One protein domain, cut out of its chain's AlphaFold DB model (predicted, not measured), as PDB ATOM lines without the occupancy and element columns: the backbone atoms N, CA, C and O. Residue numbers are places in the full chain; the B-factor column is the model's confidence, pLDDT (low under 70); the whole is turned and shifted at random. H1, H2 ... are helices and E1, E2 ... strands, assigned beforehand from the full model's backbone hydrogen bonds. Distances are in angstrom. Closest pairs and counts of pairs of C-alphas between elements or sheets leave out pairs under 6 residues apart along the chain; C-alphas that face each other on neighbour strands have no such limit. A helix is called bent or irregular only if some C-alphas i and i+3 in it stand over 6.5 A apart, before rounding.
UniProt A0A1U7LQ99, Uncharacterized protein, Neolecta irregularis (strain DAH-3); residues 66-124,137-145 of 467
ATOM      1  N   THR A  66      44.071  30.472 -37.794       64.56
ATOM      2  CA  THR A  66      44.641  31.392 -38.790       64.56
ATOM      3  C   THR A  66      43.597  32.382 -39.319       64.56
ATOM      4  O   THR A  66      42.431  32.004 -39.503       64.56
ATOM      5  N   PRO A  67      43.984  33.636 -39.624       60.75
ATOM      6  CA  PRO A  67      43.058  34.663 -40.117       60.75
ATOM      7  C   PRO A  67      42.328  34.269 -41.410       60.75
ATOM      8  O   PRO A  67      41.125  34.489 -41.558       60.75
ATOM      9  N   SER A  68      43.032  33.607 -42.336       63.06
ATOM     10  CA  SER A  68      42.463  33.136 -43.606       63.06
ATOM     11  C   SER A  68      41.384  32.067 -43.410       63.06
ATOM     12  O   SER A  68      40.414  32.016 -44.174       63.06
ATOM     13  N   ILE A  69      41.504  31.235 -42.371       63.66
ATOM     14  CA  ILE A  69      40.467  30.272 -41.994       63.66
ATOM     15  C   ILE A  69      39.269  31.009 -41.398       63.66
ATOM     16  O   ILE A  69      38.147  30.677 -41.764       63.66
ATOM     17  N   ILE A  70      39.470  32.033 -40.563       61.53
ATOM     18  CA  ILE A  70      38.375  32.801 -39.945       61.53
ATOM     19  C   ILE A  70      37.479  33.435 -41.017       61.53
ATOM     20  O   ILE A  70      36.279  33.163 -41.032       61.53
ATOM     21  N   ALA A  71      38.041  34.178 -41.974       59.62
ATOM     22  CA  ALA A  71      37.261  34.848 -43.024       59.62
ATOM     23  C   ALA A  71      36.539  33.862 -43.970       59.62
ATOM     24  O   ALA A  71      35.391  34.072 -44.383       59.62
ATOM     25  N   ASN A  72      37.186  32.741 -44.307       66.00
ATOM     26  CA  ASN A  72      36.582  31.705 -45.147       66.00
ATOM     27  C   ASN A  72      35.497  30.915 -44.409       66.00
ATOM     28  O   ASN A  72      34.491  30.523 -45.009       66.00
ATOM     29  N   LEU A  73      35.691  30.672 -43.113       64.75
ATOM     30  CA  LEU A  73      34.749  29.930 -42.298       64.75
ATOM     31  C   LEU A  73      33.555  30.798 -41.892       64.75
ATOM     32  O   LEU A  73      32.440  30.297 -41.959       64.75
ATOM     33  N   ALA A  74      33.741  32.094 -41.617       59.56
ATOM     34  CA  ALA A  74      32.657  33.074 -41.484       59.56
ATOM     35  C   ALA A  74      31.713  33.014 -42.692       59.56
ATOM     36  O   ALA A  74      30.497  32.859 -42.566       59.56
ATOM     37  N   ASN A  75      32.296  33.006 -43.894       65.19
ATOM     38  CA  ASN A  75      31.570  32.901 -45.154       65.19
ATOM     39  C   ASN A  75      30.891  31.542 -45.385       65.19
ATOM     40  O   ASN A  75      29.907  31.476 -46.123       65.19
ATOM     41  N   LYS A  76      31.411  30.448 -44.819       68.69
ATOM     42  CA  LYS A  76      30.821  29.105 -44.955       68.69
ATOM     43  C   LYS A  76      29.761  28.826 -43.888       68.69
ATOM     44  O   LYS A  76      28.689  28.342 -44.232       68.69
ATOM     45  N   ILE A  77      30.019  29.177 -42.630       67.81
ATOM     46  CA  ILE A  77      29.094  29.032 -41.496       67.81
ATOM     47  C   ILE A  77      27.859  29.907 -41.700       67.81
ATOM     48  O   ILE A  77      26.744  29.433 -41.507       67.81
ATOM     49  N   SER A  78      28.027  31.141 -42.184       62.91
ATOM     50  CA  SER A  78      26.891  32.007 -42.532       62.91
ATOM     51  C   SER A  78      26.000  31.428 -43.640       62.91
ATOM     52  O   SER A  78      24.830  31.794 -43.744       62.91
ATOM     53  N   LYS A  79      26.522  30.507 -44.462       69.88
ATOM     54  CA  LYS A  79      25.789  29.856 -45.559       69.88
ATOM     55  C   LYS A  79      25.229  28.479 -45.192       69.88
ATOM     56  O   LYS A  79      24.273  28.046 -45.835       69.88
ATOM     57  N   ASP A  80      25.772  27.804 -44.175       75.31
ATOM     58  CA  ASP A  80      25.302  26.495 -43.703       75.31
ATOM     59  C   ASP A  80      24.719  26.571 -42.283       75.31
ATOM     60  O   ASP A  80      25.399  26.372 -41.272       75.31
ATOM     61  N   ALA A  81      23.402  26.789 -42.230       73.88
ATOM     62  CA  ALA A  81      22.638  26.896 -40.989       73.88
ATOM     63  C   ALA A  81      22.667  25.630 -40.109       73.88
ATOM     64  O   ALA A  81      22.277  25.694 -38.943       73.88
ATOM     65  N   ARG A  82      23.072  24.462 -40.637       78.94
ATOM     66  CA  ARG A  82      23.170  23.244 -39.817       78.94
ATOM     67  C   ARG A  82      24.445  23.239 -39.001       78.94
ATOM     68  O   ARG A  82      24.369  23.006 -37.801       78.94
ATOM     69  N   ILE A  83      25.587  23.511 -39.635       74.94
ATOM     70  CA  ILE A  83      26.881  23.540 -38.942       74.94
ATOM     71  C   ILE A  83      26.856  24.620 -37.865       74.94
ATOM     72  O   ILE A  83      27.219  24.356 -36.721       74.94
ATOM     73  N   SER A  84      26.333  25.800 -38.201       81.06
ATOM     74  CA  SER A  84      26.258  26.914 -37.262       81.06
ATOM     75  C   SER A  84      25.405  26.621 -36.021       81.06
ATOM     76  O   SER A  84      25.701  27.109 -34.933       81.06
ATOM     77  N   SER A  85      24.385  25.767 -36.156       87.19
ATOM     78  CA  SER A  85      23.538  25.345 -35.037       87.19
ATOM     79  C   SER A  85      24.207  24.355 -34.079       87.19
ATOM     80  O   SER A  85      23.690  24.150 -32.982       87.19
ATOM     81  N   TYR A  86      25.325  23.733 -34.456       86.38
ATOM     82  CA  TYR A  86      26.021  22.777 -33.590       86.38
ATOM     83  C   TYR A  86      27.079  23.425 -32.703       86.38
ATOM     84  O   TYR A  86      27.362  22.887 -31.637       86.38
ATOM     85  N   VAL A  87      27.648  24.560 -33.116       83.62
ATOM     86  CA  VAL A  87      28.757  25.189 -32.391       83.62
ATOM     87  C   VAL A  87      28.259  25.778 -31.071       83.62
ATOM     88  O   VAL A  87      27.438  26.695 -31.049       83.62
ATOM     89  N   GLU A  88      28.789  25.255 -29.971       86.19
ATOM     90  CA  GLU A  88      28.557  25.743 -28.609       86.19
ATOM     91  C   GLU A  88      29.801  26.425 -28.031       86.19
ATOM     92  O   GLU A  88      29.684  27.276 -27.148       86.19
ATOM     93  N   GLU A  89      30.988  26.082 -28.529       82.69
ATOM     94  CA  GLU A  89      32.256  26.658 -28.093       82.69
ATOM     95  C   GLU A  89      33.063  27.110 -29.315       82.69
ATOM     96  O   GLU A  89      33.273  26.332 -30.249       82.69
ATOM     97  N   LEU A  90      33.513  28.362 -29.308       82.19
ATOM     98  CA  LEU A  90      34.348  28.944 -30.354       82.19
ATOM     99  C   LEU A  90      35.662  29.405 -29.741       82.19
ATOM    100  O   LEU A  90      35.674  30.267 -28.864       82.19
ATOM    101  N   ARG A  91      36.763  28.862 -30.249       78.25
ATOM    102  CA  ARG A  91      38.122  29.289 -29.950       78.25
ATOM    103  C   ARG A  91      38.708  29.976 -31.166       78.25
ATOM    104  O   ARG A  91      38.737  29.417 -32.257       78.25
ATOM    105  N   ILE A  92      39.176  31.190 -30.962       74.75
ATOM    106  CA  ILE A  92      39.873  31.992 -31.946       74.75
ATOM    107  C   ILE A  92      41.275  32.216 -31.398       74.75
ATOM    108  O   ILE A  92      41.442  32.780 -30.319       74.75
ATOM    109  N   GLN A  93      42.266  31.727 -32.126       72.38
ATOM    110  CA  GLN A  93      43.677  31.921 -31.861       72.38
ATOM    111  C   GLN A  93      44.313  32.425 -33.149       72.38
ATOM    112  O   GLN A  93      44.077  31.845 -34.204       72.38
ATOM    113  N   THR A  94      45.107  33.481 -33.091       63.34
ATOM    114  CA  THR A  94      45.875  33.917 -34.261       63.34
ATOM    115  C   THR A  94      47.218  34.464 -33.865       63.34
ATOM    116  O   THR A  94      47.337  35.168 -32.860       63.34
ATOM    117  N   ASP A  95      48.179  34.216 -34.741       60.94
ATOM    118  CA  ASP A  95      49.539  34.705 -34.585       60.94
ATOM    119  C   ASP A  95      49.783  36.025 -35.340       60.94
ATOM    120  O   ASP A  95      50.645  36.789 -34.926       60.94
ATOM    121  N   ASP A  96      48.957  36.347 -36.346       56.62
ATOM    122  CA  ASP A  96      49.127  37.507 -37.248       56.62
ATOM    123  C   ASP A  96      48.085  38.633 -37.036       56.62
ATOM    124  O   ASP A  96      47.818  39.435 -37.932       56.62
ATOM    125  N   GLY A  97      47.452  38.671 -35.860       53.44
ATOM    126  CA  GLY A  97      46.333  39.566 -35.556       53.44
ATOM    127  C   GLY A  97      45.022  39.189 -36.268       53.44
ATOM    128  O   GLY A  97      44.989  38.501 -37.290       53.44
ATOM    129  N   ILE A  98      43.891  39.624 -35.702       55.22
ATOM    130  CA  ILE A  98      42.554  39.409 -36.277       55.22
ATOM    131  C   ILE A  98      41.876  40.743 -36.505       55.22
ATOM    132  O   ILE A  98      41.785  41.598 -35.618       55.22
ATOM    133  N   HIS A  99      41.267  40.865 -37.674       55.09
ATOM    134  CA  HIS A  99      40.252  41.868 -37.889       55.09
ATOM    135  C   HIS A  99      38.954  41.477 -37.168       55.09
ATOM    136  O   HIS A  99      38.202  40.607 -37.601       55.09
ATOM    137  N   PHE A 100      38.671  42.127 -36.037       55.25
ATOM    138  CA  PHE A 100      37.538  41.786 -35.166       55.25
ATOM    139  C   PHE A 100      36.145  41.900 -35.820       55.25
ATOM    140  O   PHE A 100      35.190  41.328 -35.295       55.25
ATOM    141  N   TRP A 101      35.992  42.574 -36.967       57.31
ATOM    142  CA  TRP A 101      34.728  42.533 -37.720       57.31
ATOM    143  C   TRP A 101      34.415  41.129 -38.252       57.31
ATOM    144  O   TRP A 101      33.250  40.734 -38.243       57.31
ATOM    145  N   ASP A 102      35.436  40.346 -38.612       63.50
ATOM    146  CA  ASP A 102      35.258  38.954 -39.028       63.50
ATOM    147  C   ASP A 102      34.795  38.095 -37.839       63.50
ATOM    148  O   ASP A 102      34.037  37.142 -38.003       63.50
ATOM    149  N   VAL A 103      35.179  38.471 -36.615       68.31
ATOM    150  CA  VAL A 103      34.770  37.787 -35.380       68.31
ATOM    151  C   VAL A 103      33.305  38.056 -35.043       68.31
ATOM    152  O   VAL A 103      32.585  37.111 -34.727       68.31
ATOM    153  N   ASP A 104      32.828  39.303 -35.138       70.50
ATOM    154  CA  ASP A 104      31.413  39.630 -34.869       70.50
ATOM    155  C   ASP A 104      30.475  38.942 -35.874       70.50
ATOM    156  O   ASP A 104      29.432  38.409 -35.487       70.50
ATOM    157  N   GLU A 105      30.864  38.875 -37.152       72.62
ATOM    158  CA  GLU A 105      30.108  38.138 -38.171       72.62
ATOM    159  C   GLU A 105      30.063  36.631 -37.884       72.62
ATOM    160  O   GLU A 105      28.994  36.020 -37.987       72.62
ATOM    161  N   VAL A 106      31.186  36.031 -37.467       77.31
ATOM    162  CA  VAL A 106      31.225  34.617 -37.063       77.31
ATOM    163  C   VAL A 106      30.334  34.383 -35.850       77.31
ATOM    164  O   VAL A 106      29.483  33.501 -35.900       77.31
ATOM    165  N   ILE A 107      30.482  35.168 -34.780       79.69
ATOM    166  CA  ILE A 107      29.694  35.000 -33.551       79.69
ATOM    167  C   ILE A 107      28.199  35.150 -33.849       79.69
ATOM    168  O   ILE A 107      27.397  34.322 -33.415       79.69
ATOM    169  N   SER A 108      27.824  36.151 -34.649       80.94
ATOM    170  CA  SER A 108      26.432  36.390 -35.050       80.94
ATOM    171  C   SER A 108      25.839  35.231 -35.856       80.94
ATOM    172  O   SER A 108      24.628  35.008 -35.828       80.94
ATOM    173  N   ALA A 109      26.674  34.467 -36.564       82.38
ATOM    174  CA  ALA A 109      26.239  33.287 -37.296       82.38
ATOM    175  C   ALA A 109      26.024  32.055 -36.397       82.38
ATOM    176  O   ALA A 109      25.426  31.090 -36.869       82.38
ATOM    177  N   LEU A 110      26.463  32.069 -35.130       86.31
ATOM    178  CA  LEU A 110      26.451  30.926 -34.207       86.31
ATOM    179  C   LEU A 110      25.392  31.091 -33.094       86.31
ATOM    180  O   LEU A 110      25.704  31.522 -31.980       86.31
ATOM    181  N   PRO A 111      24.123  30.711 -33.343       87.00
ATOM    182  CA  PRO A 111      23.013  30.986 -32.423       87.00
ATOM    183  C   PRO A 111      23.095  30.241 -31.082       87.00
ATOM    184  O   PRO A 111      22.451  30.650 -30.119       87.00
ATOM    185  N   ASN A 112      23.862  29.150 -31.014       88.88
ATOM    186  CA  ASN A 112      24.004  28.313 -29.821       88.88
ATOM    187  C   ASN A 112      25.343  28.511 -29.098       88.88
ATOM    188  O   ASN A 112      25.639  27.757 -28.171       88.88
ATOM    189  N   LEU A 113      26.135  29.517 -29.487       88.38
ATOM    190  CA  LEU A 113      27.444  29.770 -28.896       88.38
ATOM    191  C   LEU A 113      27.322  30.129 -27.408       88.38
ATOM    192  O   LEU A 113      26.636  31.074 -27.043       88.38
ATOM    193  N   ARG A 114      28.007  29.395 -26.535       88.12
ATOM    194  CA  ARG A 114      28.000  29.608 -25.076       88.12
ATOM    195  C   ARG A 114      29.364  29.986 -24.535       88.12
ATOM    196  O   ARG A 114      29.441  30.718 -23.549       88.12
ATOM    197  N   VAL A 115      30.421  29.480 -25.159       83.94
ATOM    198  CA  VAL A 115      31.800  29.698 -24.734       83.94
ATOM    199  C   VAL A 115      32.559  30.377 -25.859       83.94
ATOM    200  O   VAL A 115      32.612  29.855 -26.970       83.94
ATOM    201  N   LEU A 116      33.148  31.530 -25.560       84.25
ATOM    202  CA  LEU A 116      34.021  32.250 -26.474       84.25
ATOM    203  C   LEU A 116      35.425  32.316 -25.884       84.25
ATOM    204  O   LEU A 116      35.616  32.790 -24.765       84.25
ATOM    205  N   TYR A 117      36.393  31.855 -26.662       80.75
ATOM    206  CA  TYR A 117      37.805  31.930 -26.351       80.75
ATOM    207  C   TYR A 117      38.512  32.760 -27.410       80.75
ATOM    208  O   TYR A 117      38.406  32.473 -28.600       80.75
ATOM    209  N   VAL A 118      39.250  33.769 -26.968       75.88
ATOM    210  CA  VAL A 118      40.029  34.667 -27.814       75.88
ATOM    211  C   VAL A 118      41.456  34.680 -27.285       75.88
ATOM    212  O   VAL A 118      41.687  35.068 -26.142       75.88
ATOM    213  N   LYS A 119      42.402  34.229 -28.108       70.62
ATOM    214  CA  LYS A 119      43.837  34.308 -27.837       70.62
ATOM    215  C   LYS A 119      44.540  35.054 -28.951       70.62
ATOM    216  O   LYS A 119      44.533  34.620 -30.100       70.62
ATOM    217  N   GLU A 120      45.170  36.149 -28.578       64.06
ATOM    218  CA  GLU A 120      46.034  36.922 -29.454       64.06
ATOM    219  C   GLU A 120      47.484  36.565 -29.127       64.06
ATOM    220  O   GLU A 120      47.935  36.756 -27.997       64.06
ATOM    221  N   SER A 121      48.199  35.957 -30.080       49.31
ATOM    222  CA  SER A 121      49.554  35.469 -29.812       49.31
ATOM    223  C   SER A 121      50.615  36.560 -29.998       49.31
ATOM    224  O   SER A 121      51.563  36.576 -29.213       49.31
ATOM    225  N   TYR A 122      50.467  37.464 -30.981       48.12
ATOM    226  CA  TYR A 122      51.391  38.575 -31.260       48.12
ATOM    227  C   TYR A 122      50.700  39.711 -32.035       48.12
ATOM    228  O   TYR A 122      49.935  39.463 -32.960       48.12
ATOM    229  N   GLY A 123      51.011  40.960 -31.673       43.12
ATOM    230  CA  GLY A 123      50.500  42.150 -32.353       43.12
ATOM    231  C   GLY A 123      51.267  43.418 -31.979       43.12
ATOM    232  O   GLY A 123      50.704  44.327 -31.382       43.12
ATOM    233  N   ARG A 124      52.557  43.506 -32.337       34.94
ATOM    234  CA  ARG A 124      53.131  44.823 -32.656       34.94
ATOM    235  C   ARG A 124      52.589  45.153 -34.051       34.94
ATOM    236  O   ARG A 124      52.858  44.400 -34.976       34.94
ATOM    237  N   ILE A 137      31.315  45.029 -30.845       59.50
ATOM    238  CA  ILE A 137      30.445  43.892 -31.162       59.50
ATOM    239  C   ILE A 137      29.051  44.508 -31.265       59.50
ATOM    240  O   ILE A 137      28.476  44.913 -30.250       59.50
ATOM    241  N   LYS A 138      28.554  44.693 -32.493       63.22
ATOM    242  CA  LYS A 138      27.408  45.583 -32.764       63.22
ATOM    243  C   LYS A 138      26.124  45.059 -32.142       63.22
ATOM    244  O   LYS A 138      25.165  45.811 -31.977       63.22
ATOM    245  N   GLN A 139      26.105  43.767 -31.838       69.62
ATOM    246  CA  GLN A 139      24.960  43.046 -31.326       69.62
ATOM    247  C   GLN A 139      25.264  42.487 -29.940       69.62
ATOM    248  O   GLN A 139      26.389  42.116 -29.620       69.62
ATOM    249  N   GLN A 140      24.237  42.430 -29.098       80.25
ATOM    250  CA  GLN A 140      24.342  41.686 -27.852       80.25
ATOM    251  C   GLN A 140      24.263  40.194 -28.156       80.25
ATOM    252  O   GLN A 140      23.380  39.766 -28.902       80.25
ATOM    253  N   HIS A 141      25.125  39.413 -27.511       83.75
ATOM    254  CA  HIS A 141      25.163  37.954 -27.607       83.75
ATOM    255  C   HIS A 141      24.768  37.338 -26.257       83.75
ATOM    256  O   HIS A 141      25.621  36.841 -25.517       83.75
ATOM    257  N   PRO A 142      23.472  37.389 -25.881       86.50
ATOM    258  CA  PRO A 142      22.986  36.930 -24.579       86.50
ATOM    259  C   PRO A 142      23.133  35.417 -24.357       86.50
ATOM    260  O   PRO A 142      22.921  34.949 -23.241       86.50
ATOM    261  N   GLN A 143      23.431  34.650 -25.402       87.06
ATOM    262  CA  GLN A 143      23.675  33.212 -25.334       87.06
ATOM    263  C   GLN A 143      25.046  32.863 -24.730       87.06
ATOM    264  O   GLN A 143      25.198  31.780 -24.163       87.06
ATOM    265  N   ILE A 144      26.020  33.777 -24.809       89.25
ATOM    266  CA  ILE A 144      27.384  33.536 -24.338       89.25
ATOM    267  C   ILE A 144      27.422  33.664 -22.815       89.25
ATOM    268  O   ILE A 144      27.040  34.687 -22.245       89.25
ATOM    269  N   THR A 145      27.895  32.611 -22.155       91.44
ATOM    270  CA  THR A 145      27.981  32.511 -20.693       91.44
ATOM    271  C   THR A 145      29.412  32.450 -20.179       91.44
ATOM    272  O   THR A 145      29.626  32.755 -19.008       91.44
TER     273      THR A 145
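What this domain is: This is residues 66 to 124 and 137 to 145 of the 467 residues of an uncharacterized protein of Neolecta irregularis (strain DAH-3) (UniProt A0A1U7LQ99). A narrow ribbon of two parallel strands, E1 and E2, has one helix, H3, running back over one of its faces, and a second helix, H1, lies side by side with H3 past the edge at E1. The short helix H2 lies crosswise near the ends of H1 and H3, and residues 139 to 145, after a cut, lie toward the end of the ribbon where E2 begins. The printed part has 68 residues with three named helices and two named strands, in the order H1, H2, E1, H3, E2; the sheet's order is E1, E2, and the class is mixed, helices and strands. It is compact, with a radius of gyration of the C-alphas of 11.7 A and spans of 35 by 24 by 20 A.

How they stand to each other: Strand E1, residues 89 to 94, and strand E2, residues 115 to 120, are parallel neighbours with 5 degrees between their directions. C-alphas 91 and 117 face each other at 4.5 A; N 92 and O 117, at 2.8 A, and N 119 and O 92, at 2.8 A, are within hydrogen-bond range. With H3, residues 100 to 109, they form a strand-helix-strand unit, two parallel neighbour strands with a helix between them along the chain, and its crossover is right-handed. H1, residues 67 to 77, touches H3 at a shallow tilt of 25 degrees, the same way; the closest C-alphas are those of Ala 74 and Val 106, 4.9 A apart. The closest C-alphas of H1 and E1 are those of Pro 67 and Thr 94, 6.5 A apart. H2, residues 81 to 86, is close to H1 but not clearly touching, with the C-alphas of Ile 77 and Ser 84 closest at 5.5 A; their steep tilt of 67 degrees is only just short of about perpendicular. H2 is also close to H3 but not clearly touching, about perpendicular at 87 degrees, with the C-alphas of Ser 84 and Ala 109 closest at 6.4 A. H1 and H2 are apart from E2. In H1 and H3 every O i to N i+4 pair is within hydrogen-bond range; in H2 it is 1 of 2.

Where its parts are: E1 and E2 are each 16.6 A from first to last C-alpha. H1 is 15.1 A long and begins with C-alpha 67 at (43.058, 34.663, -40.117). H3 is 14.3 A long, and H2 is 9.1 A. E2 begins with C-alpha 115 at (31.800, 29.698, -24.734) and ends with C-alpha 120 at (46.034, 36.922, -29.454).

The domain as a whole: The C-alphas of Arg 82 and Arg 124, the two farthest apart, are 37.6 A apart. Residues 125 to 136 are not printed, and C-alphas 124 and 137 are 22.8 A apart across the cut. The links H1 to H2, H2 to E1, E1 to H3 and H3 to E2 are tight. The mean pLDDT of the printed part is 71.4; 32 residues are under 70, namely 66 to 79, 94 to 103, 120 to 124 and 137 to 139.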